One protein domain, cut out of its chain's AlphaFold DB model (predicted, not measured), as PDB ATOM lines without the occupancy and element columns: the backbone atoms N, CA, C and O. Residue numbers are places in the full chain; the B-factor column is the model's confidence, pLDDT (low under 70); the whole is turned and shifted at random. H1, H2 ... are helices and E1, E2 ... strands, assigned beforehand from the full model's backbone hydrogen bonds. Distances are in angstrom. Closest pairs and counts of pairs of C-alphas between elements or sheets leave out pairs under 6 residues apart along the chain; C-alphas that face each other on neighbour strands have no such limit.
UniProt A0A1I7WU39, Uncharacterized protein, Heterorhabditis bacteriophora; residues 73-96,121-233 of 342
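Overview. This is residues 73 to 96 and 121 to 233 of the 342 residues of an uncharacterized protein of Heterorhabditis bacteriophora (UniProt A0A1I7WU39). What is the main shape? A twisted wall of six strands has helices on one side and its other face bare, in two layers; H3 packs over E4, H2 runs side by side with H3, H4 follows past H3, and H1 is beside the hairpin E1 and E2. What is it made of? The printed part has 137 residues, with four named helices and six named strands, class mixed, in chain order E1 E2 H1 E3 H2 E4 H3 E5 H4 E6. The mixed sheet has order E1 E2 E3 E4 E5 E6. How large is it? It is compact, with a radius of gyration of the C-alphas of 14.5 A and spans of 42 by 33 by 25 A.

Arrangement. How do the strands pair? E1, residues 73 to 79, and E2, residues 84 to 94, form an antiparallel hairpin, N 76 and O 87 at 3.0 A; E3, residues 135 to 143, is antiparallel to E2, N 136 and O 93 at 2.7 A. E4, residues 166 to 172, E5, residues 196 to 200, and E6, residues 224 to 231, continue from E3 in parallel, with N 170 and O 140 at 2.8 A, N 171 and O 198 at 2.8 A, and N 199 and O 226 at 2.9 A. Which helices are on the sheet? H3, residues 179 to 192, is over E4 at a height of 11.0 A over the sheet, along the strands at 16 degrees on the local plane; the closest C-alphas, Cys 166 and Thr 192, are 5.5 A apart. H1, residues 125 to 133, is on it at the sheet's level, height 0.7 A, whereas H2, residues 149 to 161, and H4, residues 211 to 215, are not on it. How do the helices meet? H2 and H3 touch at a shallow tilt of 15 degrees, the same way, closest C-alphas Arg 160 and Ser 191 at 6.1 A. H1 only just touches residues 158 to 159 of H2, with 3 pairs of C-alphas within 8 A, closest Ser 129 and Leu 158 at 6.4 A; H3 and H4 are close but not clearly touching, closest C-alphas Leu 182 and Leu 213 at 6.5 A. What else does the backbone show? E3 H2 E4, E4 H3 E5 and E5 H4 E6 are strand-helix-strand units, parallel neighbour strands with a helix between, each crossover right-handed. Every O i to N i+4 pair is within hydrogen-bond range in H1, H2 and H3; H4 has 0 of 1, but 2 of 2 O i to N i+3 pairs.

Along the chain. Where do the elements begin and end? E1 begins at C-alpha 73, (15.945, 17.182, 34.279), and E6 ends at C-alpha 231, (-2.421, 7.749, 58.279). Which are longest? E2 spans 26.9 A, E3 21.2 A and H3 20.0 A from first to last C-alpha; E2 bends by 73 degrees at residue 91.

Size, cuts and confidence. Where is the cut? Residues 97 to 120 are not printed, and C-alphas 96 and 121 are 26.8 A apart; no link printed whole is long. Where is confidence low? Mean pLDDT of the printed part is 77.4; residues 73 to 96, 121 to 123, 125, 144 to 147 and 203 to 205 are under 70.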
ATOM      1  N   SER A  73      16.862  18.291  34.028       41.50
ATOM      2  CA  SER A  73      15.945  17.182  34.279       41.50
ATOM      3  C   SER A  73      15.698  16.490  32.947       41.50
ATOM      4  O   SER A  73      15.442  17.175  31.955       41.50
ATOM      5  N   LEU A  74      15.812  15.162  32.918       46.38
ATOM      6  CA  LEU A  74      15.401  14.363  31.769       46.38
ATOM      7  C   LEU A  74      14.055  13.719  32.081       46.38
ATOM      8  O   LEU A  74      13.826  13.187  33.169       46.38
ATOM      9  N   PHE A  75      13.169  13.795  31.098       45.47
ATOM     10  CA  PHE A  75      11.865  13.166  31.136       45.47
ATOM     11  C   PHE A  75      11.934  11.941  30.244       45.47
ATOM     12  O   PHE A  75      12.198  12.072  29.049       45.47
ATOM     13  N   TYR A  76      11.681  10.771  30.818       51.59
ATOM     14  CA  TYR A  76      11.486   9.559  30.045       51.59
ATOM     15  C   TYR A  76      10.005   9.237  30.066       51.59
ATOM     16  O   TYR A  76       9.417   9.005  31.124       51.59
ATOM     17  N   LEU A  77       9.398   9.264  28.885       42.16
ATOM     18  CA  LEU A  77       8.095   8.665  28.679       42.16
ATOM     19  C   LEU A  77       8.356   7.227  28.243       42.16
ATOM     20  O   LEU A  77       8.857   6.998  27.147       42.16
ATOM     21  N   ILE A  78       8.075   6.268  29.115       49.03
ATOM     22  CA  ILE A  78       8.153   4.856  28.749       49.03
ATOM     23  C   ILE A  78       6.751   4.454  28.343       49.03
ATOM     24  O   ILE A  78       5.811   4.571  29.127       49.03
ATOM     25  N   ASN A  79       6.591   4.030  27.097       36.22
ATOM     26  CA  ASN A  79       5.314   3.570  26.586       36.22
ATOM     27  C   ASN A  79       5.371   2.053  26.418       36.22
ATOM     28  O   ASN A  79       6.198   1.531  25.675       36.22
ATOM     29  N   THR A  80       4.500   1.342  27.123       45.56
ATOM     30  CA  THR A  80       4.235  -0.079  26.862       45.56
ATOM     31  C   THR A  80       3.004  -0.188  25.967       45.56
ATOM     32  O   THR A  80       2.274   0.787  25.796       45.56
ATOM     33  N   ARG A  81       2.737  -1.369  25.393       35.53
ATOM     34  CA  ARG A  81       1.568  -1.576  24.513       35.53
ATOM     35  C   ARG A  81       0.227  -1.195  25.164       35.53
ATOM     36  O   ARG A  81      -0.715  -0.914  24.432       35.53
ATOM     37  N   GLU A  82       0.150  -1.153  26.497       33.44
ATOM     38  CA  GLU A  82      -1.099  -0.937  27.243       33.44
ATOM     39  C   GLU A  82      -1.104   0.324  28.121       33.44
ATOM     40  O   GLU A  82      -2.175   0.830  28.454       33.44
ATOM     41  N   LYS A  83       0.065   0.849  28.514       43.06
ATOM     42  CA  LYS A  83       0.183   1.941  29.495       43.06
ATOM     43  C   LYS A  83       1.364   2.855  29.189       43.06
ATOM     44  O   LYS A  83       2.425   2.395  28.764       43.06
ATOM     45  N   THR A  84       1.194   4.142  29.477       38.47
ATOM     46  CA  THR A  84       2.251   5.148  29.368       38.47
ATOM     47  C   THR A  84       2.688   5.605  30.754       38.47
ATOM     48  O   THR A  84       1.859   5.990  31.574       38.47
ATOM     49  N   PHE A  85       3.995   5.620  30.985       50.66
ATOM     50  CA  PHE A  85       4.616   5.972  32.253       50.66
ATOM     51  C   PHE A  85       5.519   7.184  32.061       50.66
ATOM     52  O   PHE A  85       6.203   7.305  31.044       50.66
ATOM     53  N   LEU A  86       5.552   8.066  33.054       50.34
ATOM     54  CA  LEU A  86       6.501   9.170  33.098       50.34
ATOM     55  C   LEU A  86       7.517   8.897  34.207       50.34
ATOM     56  O   LEU A  86       7.205   9.081  35.384       50.34
ATOM     57  N   ILE A  87       8.725   8.479  33.828       56.09
ATOM     58  CA  ILE A  87       9.862   8.428  34.745       56.09
ATOM     59  C   ILE A  87      10.572   9.773  34.671       56.09
ATOM     60  O   ILE A  87      11.180  10.152  33.665       56.09
ATOM     61  N   PHE A  88      10.472  10.516  35.766       54.41
ATOM     62  CA  PHE A  88      11.201  11.761  35.935       54.41
ATOM     63  C   PHE A  88      12.546  11.466  36.587       54.41
ATOM     64  O   PHE A  88      12.585  11.046  37.745       54.41
ATOM     65  N   LEU A  89      13.632  11.704  35.848       52.38
ATOM     66  CA  LEU A  89      14.985  11.599  36.374       52.38
ATOM     67  C   LEU A  89      15.569  12.994  36.578       52.38
ATOM     68  O   LEU A  89      15.735  13.784  35.639       52.38
ATOM     69  N   ARG A  90      15.916  13.296  37.830       45.03
ATOM     70  CA  ARG A  90      16.521  14.575  38.213       45.03
ATOM     71  C   ARG A  90      17.944  14.356  38.714       45.03
ATOM     72  O   ARG A  90      18.150  13.565  39.627       45.03
ATOM     73  N   ARG A  91      18.882  15.139  38.157       44.56
ATOM     74  CA  ARG A  91      20.338  15.121  38.413       44.56
ATOM     75  C   ARG A  91      21.008  13.792  38.045       44.56
ATOM     76  O   ARG A  91      20.904  12.813  38.769       44.56
ATOM     77  N   PHE A  92      21.767  13.822  36.952       38.09
ATOM     78  CA  PHE A  92      22.654  12.743  36.531       38.09
ATOM     79  C   PHE A  92      24.085  13.092  36.921       38.09
ATOM     80  O   PHE A  92      24.561  14.193  36.634       38.09
ATOM     81  N   LYS A  93      24.782  12.145  37.539       45.06
ATOM     82  CA  LYS A  93      26.249  12.113  37.553       45.06
ATOM     83  C   LYS A  93      26.664  10.730  37.077       45.06
ATOM     84  O   LYS A  93      26.175   9.755  37.623       45.06
ATOM     85  N   LEU A  94      27.517  10.621  36.064       38.22
ATOM     86  CA  LEU A  94      28.028   9.312  35.656       38.22
ATOM     87  C   LEU A  94      28.838   8.707  36.816       38.22
ATOM     88  O   LEU A  94      29.659   9.408  37.417       38.22
ATOM     89  N   LYS A  95      28.611   7.427  37.132       43.34
ATOM     90  CA  LYS A  95      29.524   6.642  37.972       43.34
ATOM     91  C   LYS A  95      30.845   6.569  37.205       43.34
ATOM     92  O   LYS A  95      30.921   5.928  36.163       43.34
ATOM     93  N   GLN A  96      31.869   7.280  37.670       44.59
ATOM     94  CA  GLN A  96      33.193   7.187  37.065       44.59
ATOM     95  C   GLN A  96      33.800   5.825  37.413       44.59
ATOM     96  O   GLN A  96      33.992   5.512  38.585       44.59
ATOM     97  N   GLN A 121      10.440  10.900  21.944       53.44
ATOM     98  CA  GLN A 121      11.356   9.803  21.680       53.44
ATOM     99  C   GLN A 121      11.011   8.714  22.684       53.44
ATOM    100  O   GLN A 121      11.250   8.872  23.880       53.44
ATOM    101  N   ASP A 122      10.391   7.649  22.188       67.25
ATOM    102  CA  ASP A 122      10.152   6.448  22.973       67.25
ATOM    103  C   ASP A 122      11.499   5.730  23.117       67.25
ATOM    104  O   ASP A 122      12.062   5.228  22.144       67.25
ATOM    105  N   ILE A 123      12.054   5.737  24.327       64.88
ATOM    106  CA  ILE A 123      13.260   4.974  24.656       64.88
ATOM    107  C   ILE A 123      12.794   3.636  25.213       64.88
ATOM    108  O   ILE A 123      11.930   3.592  26.094       64.88
ATOM    109  N   SER A 124      13.341   2.542  24.683       77.81
ATOM    110  CA  SER A 124      13.011   1.217  25.191       77.81
ATOM    111  C   SER A 124      13.428   1.102  26.659       77.81
ATOM    112  O   SER A 124      14.384   1.733  27.116       77.81
ATOM    113  N   PHE A 125      12.708   0.285  27.424       69.81
ATOM    114  CA  PHE A 125      13.017   0.123  28.840       69.81
ATOM    115  C   PHE A 125      14.403  -0.517  29.060       69.81
ATOM    116  O   PHE A 125      15.093  -0.202  30.028       69.81
ATOM    117  N   GLU A 126      14.864  -1.334  28.107       75.75
ATOM    118  CA  GLU A 126      16.211  -1.903  28.108       75.75
ATOM    119  C   GLU A 126      17.296  -0.839  27.881       75.75
ATOM    120  O   GLU A 126      18.270  -0.797  28.635       75.75
ATOM    121  N   ASP A 127      17.110   0.061  26.912       79.50
ATOM    122  CA  ASP A 127      18.060   1.152  26.651       79.50
ATOM    123  C   ASP A 127      18.134   2.118  27.832       79.50
ATOM    124  O   ASP A 127      19.225   2.498  28.265       79.50
ATOM    125  N   PHE A 128      16.980   2.463  28.411       79.19
ATOM    126  CA  PHE A 128      16.918   3.258  29.636       79.19
ATOM    127  C   PHE A 128      17.735   2.611  30.756       79.19
ATOM    128  O   PHE A 128      18.519   3.289  31.426       79.19
ATOM    129  N   SER A 129      17.565   1.304  30.949       75.00
ATOM    130  CA  SER A 129      18.237   0.566  32.011       75.00
ATOM    131  C   SER A 129      19.752   0.521  31.804       75.00
ATOM    132  O   SER A 129      20.506   0.789  32.738       75.00
ATOM    133  N   ARG A 130      20.207   0.287  30.565       78.06
ATOM    134  CA  ARG A 130      21.634   0.314  30.196       78.06
ATOM    135  C   ARG A 130      22.265   1.682  30.451       78.06
ATOM    136  O   ARG A 130      23.344   1.762  31.026       78.06
ATOM    137  N   ILE A 131      21.589   2.766  30.069       78.44
ATOM    138  CA  ILE A 131      22.073   4.136  30.321       78.44
ATOM    139  C   ILE A 131      22.129   4.414  31.829       78.44
ATOM    140  O   ILE A 131      23.097   4.984  32.339       78.44
ATOM    141  N   SER A 132      21.093   3.989  32.550       76.81
ATOM    142  CA  SER A 132      20.939   4.221  33.985       76.81
ATOM    143  C   SER A 132      21.957   3.459  34.833       76.81
ATOM    144  O   SER A 132      22.376   3.985  35.860       76.81
ATOM    145  N   ALA A 133      22.419   2.288  34.382       80.44
ATOM    146  CA  ALA A 133      23.456   1.492  35.050       80.44
ATOM    147  C   ALA A 133      24.737   2.297  35.331       80.44
ATOM    148  O   ALA A 133      25.420   2.117  36.341       80.44
ATOM    149  N   HIS A 134      25.052   3.235  34.438       80.81
ATOM    150  CA  HIS A 134      26.247   4.068  34.519       80.81
ATOM    151  C   HIS A 134      25.991   5.421  35.189       80.81
ATOM    152  O   HIS A 134      26.888   6.263  35.233       80.81
ATOM    153  N   CYS A 135      24.793   5.653  35.727       75.62
ATOM    154  CA  CYS A 135      24.384   6.930  36.291       75.62
ATOM    155  C   CYS A 135      24.070   6.825  37.787       75.62
ATOM    156  O   CYS A 135      23.442   5.888  38.266       75.62
ATOM    157  N   PHE A 136      24.444   7.859  38.530       78.06
ATOM    158  CA  PHE A 136      23.827   8.194  39.800       78.06
ATOM    159  C   PHE A 136      22.503   8.896  39.521       78.06
ATOM    160  O   PHE A 136      22.478   9.948  38.869       78.06
ATOM    161  N   ILE A 137      21.423   8.316  40.033       83.44
ATOM    162  CA  ILE A 137      20.079   8.854  39.900       83.44
ATOM    163  C   ILE A 137      19.682   9.513  41.221       83.44
ATOM    164  O   ILE A 137      19.477   8.842  42.227       83.44
ATOM    165  N   GLY A 138      19.539  10.839  41.229       84.75
ATOM    166  CA  GLY A 138      19.090  11.540  42.437       84.75
ATOM    167  C   GLY A 138      17.626  11.247  42.784       84.75
ATOM    168  O   GLY A 138      17.273  11.106  43.948       84.75
ATOM    169  N   LEU A 139      16.764  11.137  41.773       87.50
ATOM    170  CA  LEU A 139      15.325  10.959  41.951       87.50
ATOM    171  C   LEU A 139      14.766  10.025  40.885       87.50
ATOM    172  O   LEU A 139      14.974  10.272  39.697       87.50
ATOM    173  N   ILE A 140      14.007   9.024  41.322       88.50
ATOM    174  CA  ILE A 140      13.098   8.244  40.479       88.50
ATOM    175  C   ILE A 140      11.678   8.619  40.881       88.50
ATOM    176  O   ILE A 140      11.313   8.484  42.047       88.50
ATOM    177  N   SER A 141      10.878   9.091  39.926       88.06
ATOM    178  CA  SER A 141       9.454   9.350  40.143       88.06
ATOM    179  C   SER A 141       8.593   8.379  39.350       88.06
ATOM    180  O   SER A 141       8.810   8.211  38.153       88.06
ATOM    181  N   ILE A 142       7.575   7.823  40.000       86.12
ATOM    182  CA  ILE A 142       6.543   6.971  39.408       86.12
ATOM    183  C   ILE A 142       5.203   7.687  39.608       86.12
ATOM    184  O   ILE A 142       4.797   7.904  40.746       86.12
ATOM    185  N   ILE A 143       4.555   8.135  38.529       84.44
ATOM    186  CA  ILE A 143       3.393   9.041  38.589       84.44
ATOM    187  C   ILE A 143       2.210   8.472  37.795       84.44
ATOM    188  O   ILE A 143       2.384   8.178  36.615       84.44
ATOM    189  N   HIS A 144       1.012   8.445  38.404       66.94
ATOM    190  CA  HIS A 144      -0.285   8.151  37.753       66.94
ATOM    191  C   HIS A 144      -0.291   6.819  37.018       66.94
ATOM    192  O   HIS A 144      -0.458   6.750  35.801       66.94
ATOM    193  N   VAL A 145      -0.091   5.753  37.777       60.06
ATOM    194  CA  VAL A 145      -0.008   4.423  37.211       60.06
ATOM    195  C   VAL A 145      -0.937   3.506  37.992       60.06
ATOM    196  O   VAL A 145      -0.772   3.332  39.199       60.06
ATOM    197  N   ASP A 146      -1.886   2.887  37.295       66.31
ATOM    198  CA  ASP A 146      -2.481   1.634  37.755       66.31
ATOM    199  C   ASP A 146      -1.391   0.573  37.632       66.31
ATOM    200  O   ASP A 146      -1.282  -0.120  36.613       66.31
ATOM    201  N   ILE A 147      -0.470   0.555  38.595       67.31
ATOM    202  CA  ILE A 147       0.687  -0.327  38.530       67.31
ATOM    203  C   ILE A 147       0.186  -1.734  38.797       67.31
ATOM    204  O   ILE A 147      -0.314  -2.024  39.878       67.31
ATOM    205  N   THR A 148       0.295  -2.600  37.796       77.44
ATOM    206  CA  THR A 148       0.141  -4.036  38.018       77.44
ATOM    207  C   THR A 148       1.418  -4.560  38.659       77.44
ATOM    208  O   THR A 148       2.508  -4.058  38.373       77.44
ATOM    209  N   LEU A 149       1.303  -5.587  39.496       79.69
ATOM    210  CA  LEU A 149       2.465  -6.243  40.104       79.69
ATOM    211  C   LEU A 149       3.482  -6.686  39.047       79.69
ATOM    212  O   LEU A 149       4.666  -6.407  39.199       79.69
ATOM    213  N   ASP A 150       3.011  -7.217  37.917       82.19
ATOM    214  CA  ASP A 150       3.862  -7.611  36.788       82.19
ATOM    215  C   ASP A 150       4.736  -6.468  36.258       82.19
ATOM    216  O   ASP A 150       5.878  -6.681  35.849       82.19
ATOM    217  N   PHE A 151       4.214  -5.237  36.244       79.94
ATOM    218  CA  PHE A 151       5.006  -4.081  35.835       79.94
ATOM    219  C   PHE A 151       6.070  -3.756  36.881       79.94
ATOM    220  O   PHE A 151       7.215  -3.488  36.521       79.94
ATOM    221  N   PHE A 152       5.714  -3.798  38.170       82.00
ATOM    222  CA  PHE A 152       6.702  -3.640  39.233       82.00
ATOM    223  C   PHE A 152       7.800  -4.685  39.120       82.00
ATOM    224  O   PHE A 152       8.968  -4.319  39.178       82.00
ATOM    225  N   ASP A 153       7.451  -5.947  38.899       84.38
ATOM    226  CA  ASP A 153       8.415  -7.032  38.745       84.38
ATOM    227  C   ASP A 153       9.389  -6.766  37.597       84.38
ATOM    228  O   ASP A 153      10.600  -6.838  37.796       84.38
ATOM    229  N   GLN A 154       8.893  -6.320  36.441       84.62
ATOM    230  CA  GLN A 154       9.746  -5.953  35.306       84.62
ATOM    231  C   GLN A 154      10.679  -4.769  35.612       84.62
ATOM    232  O   GLN A 154      11.862  -4.801  35.265       84.62
ATOM    233  N   VAL A 155      10.171  -3.720  36.269       83.75
ATOM    234  CA  VAL A 155      10.981  -2.563  36.695       83.75
ATOM    235  C   VAL A 155      12.050  -2.990  37.695       83.75
ATOM    236  O   VAL A 155      13.211  -2.602  37.566       83.75
ATOM    237  N   LEU A 156      11.670  -3.812  38.668       85.44
ATOM    238  CA  LEU A 156      12.546  -4.322  39.714       85.44
ATOM    239  C   LEU A 156      13.653  -5.195  39.147       85.44
ATOM    240  O   LEU A 156      14.812  -5.013  39.517       85.44
ATOM    241  N   ASP A 157      13.319  -6.114  38.248       87.25
ATOM    242  CA  ASP A 157      14.297  -6.994  37.615       87.25
ATOM    243  C   ASP A 157      15.324  -6.192  36.827       87.25
ATOM    244  O   ASP A 157      16.519  -6.481  36.888       87.25
ATOM    245  N   LEU A 158      14.897  -5.123  36.159       83.75
ATOM    246  CA  LEU A 158      15.812  -4.254  35.435       83.75
ATOM    247  C   LEU A 158      16.669  -3.395  36.357       83.75
ATOM    248  O   LEU A 158      17.879  -3.304  36.126       83.75
ATOM    249  N   PHE A 159      16.092  -2.841  37.425       86.56
ATOM    250  CA  PHE A 159      16.850  -2.103  38.434       86.56
ATOM    251  C   PHE A 159      17.886  -2.993  39.114       86.56
ATOM    252  O   PHE A 159      19.024  -2.570  39.288       86.56
ATOM    253  N   ARG A 160      17.536  -4.246  39.420       88.50
ATOM    254  CA  ARG A 160      18.461  -5.233  39.990       88.50
ATOM    255  C   ARG A 160      19.546  -5.630  39.000       88.50
ATOM    256  O   ARG A 160      20.720  -5.541  39.333       88.50
ATOM    257  N   LYS A 161      19.168  -6.014  37.776       89.31
ATOM    258  CA  LYS A 161      20.103  -6.452  36.727       89.31
ATOM    259  C   LYS A 161      21.153  -5.391  36.396       89.31
ATOM    260  O   LYS A 161      22.257  -5.739  35.999       89.31
ATOM    261  N   ASN A 162      20.796  -4.117  36.530       86.06
ATOM    262  CA  ASN A 162      21.653  -2.987  36.176       86.06
ATOM    263  C   ASN A 162      22.142  -2.196  37.397       86.06
ATOM    264  O   ASN A 162      22.683  -1.107  37.226       86.06
ATOM    265  N   GLU A 163      21.933  -2.718  38.611       89.38
ATOM    266  CA  GLU A 163      22.336  -2.090  39.878       89.38
ATOM    267  C   GLU A 163      21.939  -0.605  39.981       89.38
ATOM    268  O   GLU A 163      22.706   0.261  40.424       89.38
ATOM    269  N   ILE A 164      20.723  -0.297  39.527       86.00
ATOM    270  CA  ILE A 164      20.193   1.061  39.513       86.00
ATOM    271  C   ILE A 164      19.800   1.439  40.937       86.00
ATOM    272  O   ILE A 164      18.813   0.953  41.488       86.00
ATOM    273  N   THR A 165      20.564   2.364  41.507       89.69
ATOM    274  CA  THR A 165      20.302   2.953  42.822       89.69
ATOM    275  C   THR A 165      19.753   4.365  42.682       89.69
ATOM    276  O   THR A 165      20.172   5.095  41.778       89.69
ATOM    277  N   CYS A 166      18.904   4.797  43.614       90.75
ATOM    278  CA  CYS A 166      18.515   6.200  43.712       90.75
ATOM    279  C   CYS A 166      18.629   6.749  45.133       90.75
ATOM    280  O   CYS A 166      18.614   6.007  46.106       90.75
ATOM    281  N   GLU A 167      18.759   8.068  45.264       91.25
ATOM    282  CA  GLU A 167      18.703   8.718  46.580       91.25
ATOM    283  C   GLU A 167      17.254   8.858  47.059       91.25
ATOM    284  O   GLU A 167      16.956   8.588  48.228       91.25
ATOM    285  N   VAL A 168      16.374   9.261  46.137       92.56
ATOM    286  CA  VAL A 168      14.965   9.540  46.384       92.56
ATOM    287  C   VAL A 168      14.074   8.706  45.469       92.56
ATOM    288  O   VAL A 168      14.199   8.757  44.241       92.56
ATOM    289  N   LEU A 169      13.108   8.012  46.066       93.69
ATOM    290  CA  LEU A 169      11.991   7.412  45.351       93.69
ATOM    291  C   LEU A 169      10.716   8.216  45.627       93.69
ATOM    292  O   LEU A 169      10.330   8.410  46.777       93.69
ATOM    293  N   LEU A 170      10.065   8.682  44.565       92.88
ATOM    294  CA  LEU A 170       8.800   9.406  44.617       92.88
ATOM    295  C   LEU A 170       7.714   8.586  43.929       92.88
ATOM    296  O   LEU A 170       7.841   8.215  42.765       92.88
ATOM    297  N   THR A 171       6.615   8.359  44.628       89.88
ATOM    298  CA  THR A 171       5.413   7.744  44.072       89.88
ATOM    299  C   THR A 171       4.256   8.728  44.160       89.88
ATOM    300  O   THR A 171       4.007   9.341  45.201       89.88
ATOM    301  N   VAL A 172       3.570   8.931  43.038       87.50
ATOM    302  CA  VAL A 172       2.456   9.870  42.919       87.50
ATOM    303  C   VAL A 172       1.240   9.141  42.366       87.50
ATOM    304  O   VAL A 172       1.311   8.520  41.306       87.50
ATOM    305  N   SER A 173       0.112   9.244  43.066       79.12
ATOM    306  CA  SER A 173      -1.202   8.749  42.619       79.12
ATOM    307  C   SER A 173      -1.281   7.239  42.408       79.12
ATOM    308  O   SER A 173      -1.976   6.770  41.517       79.12
ATOM    309  N   CYS A 174      -0.564   6.477  43.225       76.38
ATOM    310  CA  CYS A 174      -0.576   5.021  43.187       76.38
ATOM    311  C   CYS A 174      -1.420   4.479  44.353       76.38
ATOM    312  O   CYS A 174      -1.393   5.032  45.458       76.38
ATOM    313  N   ASN A 175      -2.191   3.417  44.114       78.31
ATOM    314  CA  ASN A 175      -3.105   2.857  45.108       78.31
ATOM    315  C   ASN A 175      -2.456   1.734  45.928       78.31
ATOM    316  O   ASN A 175      -2.769   0.571  45.730       78.31
ATOM    317  N   PHE A 176      -1.571   2.073  46.864       75.69
ATOM    318  CA  PHE A 176      -0.800   1.072  47.610       75.69
ATOM    319  C   PHE A 176      -1.459   0.514  48.878       75.69
ATOM    320  O   PHE A 176      -0.790   0.305  49.888       75.69
ATOM    321  N   ASN A 177      -2.777   0.333  48.873       77.19
ATOM    322  CA  ASN A 177      -3.488  -0.112  50.071       77.19
ATOM    323  C   ASN A 177      -3.731  -1.613  50.122       77.19
ATOM    324  O   ASN A 177      -4.108  -2.104  51.180       77.19
ATOM    325  N   ASP A 178      -3.540  -2.357  49.044       86.75
ATOM    326  CA  ASP A 178      -3.477  -3.813  49.139       86.75
ATOM    327  C   ASP A 178      -2.076  -4.270  49.577       86.75
ATOM    328  O   ASP A 178      -1.095  -3.522  49.537       86.75
ATOM    329  N   ASP A 179      -2.018  -5.486  50.112       89.56
ATOM    330  CA  ASP A 179      -0.789  -6.023  50.692       89.56
ATOM    331  C   ASP A 179       0.257  -6.327  49.603       89.56
ATOM    332  O   ASP A 179       1.458  -6.183  49.848       89.56
ATOM    333  N   ASP A 180      -0.185  -6.646  48.385       88.62
ATOM    334  CA  ASP A 180       0.698  -6.914  47.251       88.62
ATOM    335  C   ASP A 180       1.440  -5.646  46.808       88.62
ATOM    336  O   ASP A 180       2.653  -5.649  46.589       88.62
ATOM    337  N   ASN A 181       0.736  -4.521  46.751       87.06
ATOM    338  CA  ASN A 181       1.295  -3.223  46.417       87.06
ATOM    339  C   ASN A 181       2.273  -2.717  47.487       87.06
ATOM    340  O   ASN A 181       3.301  -2.123  47.151       87.06
ATOM    341  N   LEU A 182       2.004  -2.980  48.769       90.31
ATOM    342  CA  LEU A 182       2.971  -2.714  49.841       90.31
ATOM    343  C   LEU A 182       4.228  -3.580  49.689       90.31
ATOM    344  O   LEU A 182       5.339  -3.070  49.843       90.31
ATOM    345  N   SER A 183       4.070  -4.857  49.326       91.50
ATOM    346  CA  SER A 183       5.200  -5.740  49.013       91.50
ATOM    347  C   SER A 183       6.023  -5.211  47.832       91.50
ATOM    348  O   SER A 183       7.255  -5.191  47.885       91.50
ATOM    349  N   ALA A 184       5.360  -4.705  46.790       89.31
ATOM    350  CA  ALA A 184       6.027  -4.110  45.637       89.31
ATOM    351  C   ALA A 184       6.832  -2.852  46.009       89.31
ATOM    352  O   ALA A 184       7.976  -2.713  45.568       89.31
ATOM    353  N   ILE A 185       6.289  -1.969  46.859       90.56
ATOM    354  CA  ILE A 185       7.036  -0.814  47.390       90.56
ATOM    355  C   ILE A 185       8.260  -1.271  48.174       90.56
ATOM    356  O   ILE A 185       9.344  -0.733  47.954       90.56
ATOM    357  N   ASP A 186       8.101  -2.235  49.083       94.12
ATOM    358  CA  ASP A 186       9.211  -2.717  49.906       94.12
ATOM    359  C   ASP A 186      10.340  -3.253  49.027       94.12
ATOM    360  O   ASP A 186      11.496  -2.852  49.158       94.12
ATOM    361  N   ARG A 187       9.991  -4.075  48.033       93.31
ATOM    362  CA  ARG A 187      10.948  -4.592  47.056       93.31
ATOM    363  C   ARG A 187      11.623  -3.485  46.250       93.31
ATOM    364  O   ARG A 187      12.813  -3.612  45.968       93.31
ATOM    365  N   LEU A 188      10.894  -2.428  45.887       91.19
ATOM    366  CA  LEU A 188      11.412  -1.299  45.109       91.19
ATOM    367  C   LEU A 188      12.357  -0.418  45.908       91.19
ATOM    368  O   LEU A 188      13.426  -0.053  45.414       91.19
ATOM    369  N   LEU A 189      12.007  -0.108  47.150       93.31
ATOM    370  CA  LEU A 189      12.903   0.582  48.069       93.31
ATOM    371  C   LEU A 189      14.158  -0.259  48.328       93.31
ATOM    372  O   LEU A 189      15.271   0.255  48.221       93.31
ATOM    373  N   GLY A 190      13.988  -1.563  48.563       93.75
ATOM    374  CA  GLY A 190      15.089  -2.497  48.771       93.75
ATOM    375  C   GLY A 190      16.022  -2.615  47.562       93.75
ATOM    376  O   GLY A 190      17.239  -2.627  47.733       93.75
ATOM    377  N   SER A 191      15.486  -2.654  46.337       91.69
ATOM    378  CA  SER A 191      16.306  -2.758  45.123       91.69
ATOM    379  C   SER A 191      17.024  -1.460  44.770       91.69
ATOM    380  O   SER A 191      18.153  -1.501  44.295       91.69
ATOM    381  N   THR A 192      16.374  -0.314  44.984       90.75
ATOM    382  CA  THR A 192      16.941   1.001  44.645       90.75
ATOM    383  C   THR A 192      17.865   1.552  45.724       90.75
ATOM    384  O   THR A 192      18.571   2.527  45.471       90.75
ATOM    385  N   GLN A 193      17.863   0.946  46.917       93.44
ATOM    386  CA  GLN A 193      18.573   1.439  48.101       93.44
ATOM    387  C   GLN A 193      18.241   2.907  48.412       93.44
ATOM    388  O   GLN A 193      19.086   3.658  48.905       93.44
ATOM    389  N   ALA A 194      17.007   3.320  48.102       94.56
ATOM    390  CA  ALA A 194      16.559   4.680  48.328       94.56
ATOM    391  C   ALA A 194      16.741   5.046  49.799       94.56
ATOM    392  O   ALA A 194      16.325   4.321  50.698       94.56
ATOM    393  N   SER A 195      17.361   6.197  50.047       95.25
ATOM    394  CA  SER A 195      17.499   6.732  51.404       95.25
ATOM    395  C   SER A 195      16.304   7.593  51.799       95.25
ATOM    396  O   SER A 195      16.105   7.878  52.979       95.25
ATOM    397  N   SER A 196      15.524   8.034  50.815       95.19
ATOM    398  CA  SER A 196      14.370   8.893  51.014       95.19
ATOM    399  C   SER A 196      13.183   8.391  50.207       95.19
ATOM    400  O   SER A 196      13.321   8.085  49.020       95.19
ATOM    401  N   PHE A 197      12.009   8.368  50.830       95.25
ATOM    402  CA  PHE A 197      10.773   7.971  50.175       95.25
ATOM    403  C   PHE A 197       9.708   9.044  50.296       95.25
ATOM    404  O   PHE A 197       9.463   9.588  51.373       95.25
ATOM    405  N   PHE A 198       9.073   9.331  49.167       93.88
ATOM    406  CA  PHE A 198       8.024  10.317  49.053       93.88
ATOM    407  C   PHE A 198       6.818   9.642  48.428       93.88
ATOM    408  O   PHE A 198       6.898   9.084  47.332       93.88
ATOM    409  N   MET A 199       5.687   9.722  49.105       91.62
ATOM    410  CA  MET A 199       4.424   9.233  48.589       91.62
ATOM    411  C   MET A 199       3.403  10.347  48.654       91.62
ATOM    412  O   MET A 199       3.205  10.976  49.693       91.62
ATOM    413  N   ARG A 200       2.743  10.594  47.531       87.94
ATOM    414  CA  ARG A 200       1.649  11.553  47.445       87.94
ATOM    415  C   ARG A 200       0.519  10.948  46.647       87.94
ATOM    416  O   ARG A 200       0.745  10.425  45.562       87.94
ATOM    417  N   ARG A 201      -0.714  11.083  47.113       80.75
ATOM    418  CA  ARG A 201      -1.876  10.786  46.274       80.75
ATOM    419  C   ARG A 201      -2.434  12.079  45.691       80.75
ATOM    420  O   ARG A 201      -2.624  13.047  46.422       80.75
ATOM    421  N   ASP A 202      -2.690  12.122  44.384       71.25
ATOM    422  CA  ASP A 202      -3.457  13.230  43.819       71.25
ATOM    423  C   ASP A 202      -4.953  13.022  44.103       71.25
ATOM    424  O   ASP A 202      -5.530  12.004  43.723       71.25
ATOM    425  N   ARG A 203      -5.587  14.050  44.682       67.88
ATOM    426  CA  ARG A 203      -7.032  14.359  44.594       67.88
ATOM    427  C   ARG A 203      -8.024  13.527  45.405       67.88
ATOM    428  O   ARG A 203      -9.215  13.747  45.214       67.88
ATOM    429  N   ASN A 204      -7.600  12.625  46.290       66.75
ATOM    430  CA  ASN A 204      -8.557  11.992  47.198       66.75
ATOM    431  C   ASN A 204      -8.126  12.133  48.657       66.75
ATOM    432  O   ASN A 204      -7.268  11.395  49.142       66.75
ATOM    433  N   ASP A 205      -8.743  13.106  49.318       66.19
ATOM    434  CA  ASP A 205      -8.511  13.514  50.705       66.19
ATOM    435  C   ASP A 205      -8.828  12.417  51.733       66.19
ATOM    436  O   ASP A 205      -8.408  12.513  52.885       66.19
ATOM    437  N   GLU A 206      -9.546  11.377  51.311       78.31
ATOM    438  CA  GLU A 206      -9.997  10.267  52.154       78.31
ATOM    439  C   GLU A 206      -9.049   9.062  52.140       78.31
ATOM    440  O   GLU A 206      -9.311   8.047  52.787       78.31
ATOM    441  N   TYR A 207      -7.944   9.117  51.389       79.38
ATOM    442  CA  TYR A 207      -7.074   7.954  51.298       79.38
ATOM    443  C   TYR A 207      -6.278   7.718  52.583       79.38
ATOM    444  O   TYR A 207      -5.425   8.523  52.963       79.38
ATOM    445  N   ARG A 208      -6.536   6.558  53.192       85.88
ATOM    446  CA  ARG A 208      -5.914   6.072  54.423       85.88
ATOM    447  C   ARG A 208      -4.749   5.142  54.112       85.88
ATOM    448  O   ARG A 208      -4.985   4.047  53.619       85.88
ATOM    449  N   PHE A 209      -3.520   5.515  54.427       86.75
ATOM    450  CA  PHE A 209      -2.383   4.602  54.376       86.75
ATOM    451  C   PHE A 209      -2.466   3.582  55.513       86.75
ATOM    452  O   PHE A 209      -2.669   3.937  56.676       86.75
ATOM    453  N   LYS A 210      -2.282   2.303  55.172       88.75
ATOM    454  CA  LYS A 210      -2.213   1.216  56.152       88.75
ATOM    455  C   LYS A 210      -0.973   1.343  57.040       88.75
ATOM    456  O   LYS A 210       0.137   1.509  56.537       88.75
ATOM    457  N   LYS A 211      -1.145   1.071  58.338       86.88
ATOM    458  CA  LYS A 211      -0.059   0.915  59.323       86.88
ATOM    459  C   LYS A 211       1.058  -0.035  58.863       86.88
ATOM    460  O   LYS A 211       2.230   0.224  59.115       86.88
ATOM    461  N   LYS A 212       0.712  -1.097  58.118       90.44
ATOM    462  CA  LYS A 212       1.678  -2.062  57.555       90.44
ATOM    463  C   LYS A 212       2.808  -1.405  56.747       90.44
ATOM    464  O   LYS A 212       3.892  -1.971  56.711       90.44
ATOM    465  N   LEU A 213       2.590  -0.227  56.150       89.88
ATOM    466  CA  LEU A 213       3.620   0.515  55.412       89.88
ATOM    467  C   LEU A 213       4.857   0.818  56.276       89.88
ATOM    468  O   LEU A 213       5.979   0.673  55.804       89.88
ATOM    469  N   PHE A 214       4.666   1.202  57.541       87.38
ATOM    470  CA  PHE A 214       5.761   1.550  58.458       87.38
ATOM    471  C   PHE A 214       6.513   0.327  58.979       87.38
ATOM    472  O   PHE A 214       7.649   0.443  59.426       87.38
ATOM    473  N   LEU A 215       5.891  -0.849  58.881       89.31
ATOM    474  CA  LEU A 215       6.482  -2.126  59.274       89.31
ATOM    475  C   LEU A 215       7.313  -2.757  58.150       89.31
ATOM    476  O   LEU A 215       7.940  -3.793  58.362       89.31
ATOM    477  N   LEU A 216       7.320  -2.159  56.953       90.94
ATOM    478  CA  LEU A 216       8.101  -2.674  55.835       90.94
ATOM    479  C   LEU A 216       9.607  -2.542  56.137       90.94
ATOM    480  O   LEU A 216      10.070  -1.436  56.445       90.94
ATOM    481  N   PRO A 217      10.400  -3.624  56.010       93.38
ATOM    482  CA  PRO A 217      11.829  -3.612  56.323       93.38
ATOM    483  C   PRO A 217      12.646  -2.554  55.576       93.38
ATOM    484  O   PRO A 217      13.677  -2.110  56.080       93.38
ATOM    485  N   SER A 218      12.242  -2.167  54.366       94.06
ATOM    486  CA  SER A 218      12.938  -1.123  53.605       94.06
ATOM    487  C   SER A 218      12.522   0.276  54.040       94.06
ATOM    488  O   SER A 218      13.338   1.192  53.998       94.06
ATOM    489  N   VAL A 219      11.283   0.444  54.512       92.25
ATOM    490  CA  VAL A 219      10.773   1.721  55.026       92.25
ATOM    491  C   VAL A 219      11.432   2.073  56.357       92.25
ATOM    492  O   VAL A 219      11.786   3.232  56.563       92.25
ATOM    493  N   THR A 220      11.695   1.101  57.232       91.19
ATOM    494  CA  THR A 220      12.386   1.336  58.519       91.19
ATOM    495  C   THR A 220      13.855   1.744  58.363       91.19
ATOM    496  O   THR A 220      14.431   2.340  59.269       91.19
ATOM    497  N   LYS A 221      14.463   1.470  57.200       92.69
ATOM    498  CA  LYS A 221      15.855   1.829  56.873       92.69
ATOM    499  C   LYS A 221      16.005   3.207  56.226       92.69
ATOM    500  O   LYS A 221      17.134   3.648  55.996       92.69
ATOM    501  N   LEU A 222      14.902   3.880  55.892       93.62
ATOM    502  CA  LEU A 222      14.965   5.195  55.259       93.62
ATOM    503  C   LEU A 222      15.544   6.233  56.221       93.62
ATOM    504  O   LEU A 222      15.362   6.175  57.432       93.62
ATOM    505  N   LYS A 223      16.208   7.237  55.654       93.50
ATOM    506  CA  LYS A 223      16.581   8.462  56.364       93.50
ATOM    507  C   LYS A 223      15.448   9.474  56.320       93.50
ATOM    508  O   LYS A 223      15.225  10.149  57.316       93.50
ATOM    509  N   HIS A 224      14.742   9.596  55.198       93.56
ATOM    510  CA  HIS A 224      13.659  10.569  55.051       93.56
ATOM    511  C   HIS A 224      12.377   9.893  54.572       93.56
ATOM    512  O   HIS A 224      12.394   9.132  53.602       93.56
ATOM    513  N   LEU A 225      11.262  10.214  55.216       92.94
ATOM    514  CA  LEU A 225       9.947   9.707  54.860       92.94
ATOM    515  C   LEU A 225       8.962  10.870  54.772       92.94
ATOM    516  O   LEU A 225       8.730  11.574  55.752       92.94
ATOM    517  N   ILE A 226       8.391  11.071  53.586       91.69
ATOM    518  CA  ILE A 226       7.362  12.082  53.337       91.69
ATOM    519  C   ILE A 226       6.133  11.398  52.788       91.69
ATOM    520  O   ILE A 226       6.146  10.879  51.671       91.69
ATOM    521  N   LEU A 227       5.046  11.449  53.541       90.75
ATOM    522  CA  LEU A 227       3.796  10.846  53.134       90.75
ATOM    523  C   LEU A 227       2.679  11.901  53.180       90.75
ATOM    524  O   LEU A 227       2.415  12.522  54.210       90.75
ATOM    525  N   LYS A 228       2.033  12.113  52.030       89.00
ATOM    526  CA  LYS A 228       0.910  13.042  51.843       89.00
ATOM    527  C   LYS A 228      -0.408  12.285  51.693       89.00
ATOM    528  O   LYS A 228      -0.629  11.637  50.664       89.00
ATOM    529  N   GLY A 229      -1.226  12.340  52.740       86.81
ATOM    530  CA  GLY A 229      -2.551  11.735  52.877       86.81
ATOM    531  C   GLY A 229      -2.881  11.450  54.344       86.81
ATOM    532  O   GLY A 229      -2.277  12.044  55.237       86.81
ATOM    533  N   PHE A 230      -3.843  10.557  54.593       86.44
ATOM    534  CA  PHE A 230      -4.275  10.188  55.942       86.44
ATOM    535  C   PHE A 230      -3.549   8.935  56.434       86.44
ATOM    536  O   PHE A 230      -3.463   7.956  55.698       86.44
ATOM    537  N   PHE A 231      -3.101   8.907  57.688       83.00
ATOM    538  CA  PHE A 231      -2.421   7.749  58.279       83.00
ATOM    539  C   PHE A 231      -3.143   7.223  59.510       83.00
ATOM    540  O   PHE A 231      -3.428   7.977  60.440       83.00
ATOM    541  N   ASP A 232      -3.365   5.909  59.535       75.06
ATOM    542  CA  ASP A 232      -3.788   5.189  60.738       75.06
ATOM    543  C   ASP A 232      -2.541   4.807  61.547       75.06
ATOM    544  O   ASP A 232      -2.081   3.666  61.540       75.06
ATOM    545  N   PHE A 233      -1.911   5.828  62.124       74.94
ATOM    546  CA  PHE A 233      -0.747   5.679  62.991       74.94
ATOM    547  C   PHE A 233      -1.206   5.304  64.393       74.94
ATOM    548  O   PHE A 233      -2.137   5.915  64.913       74.94
TER     549      PHE A 233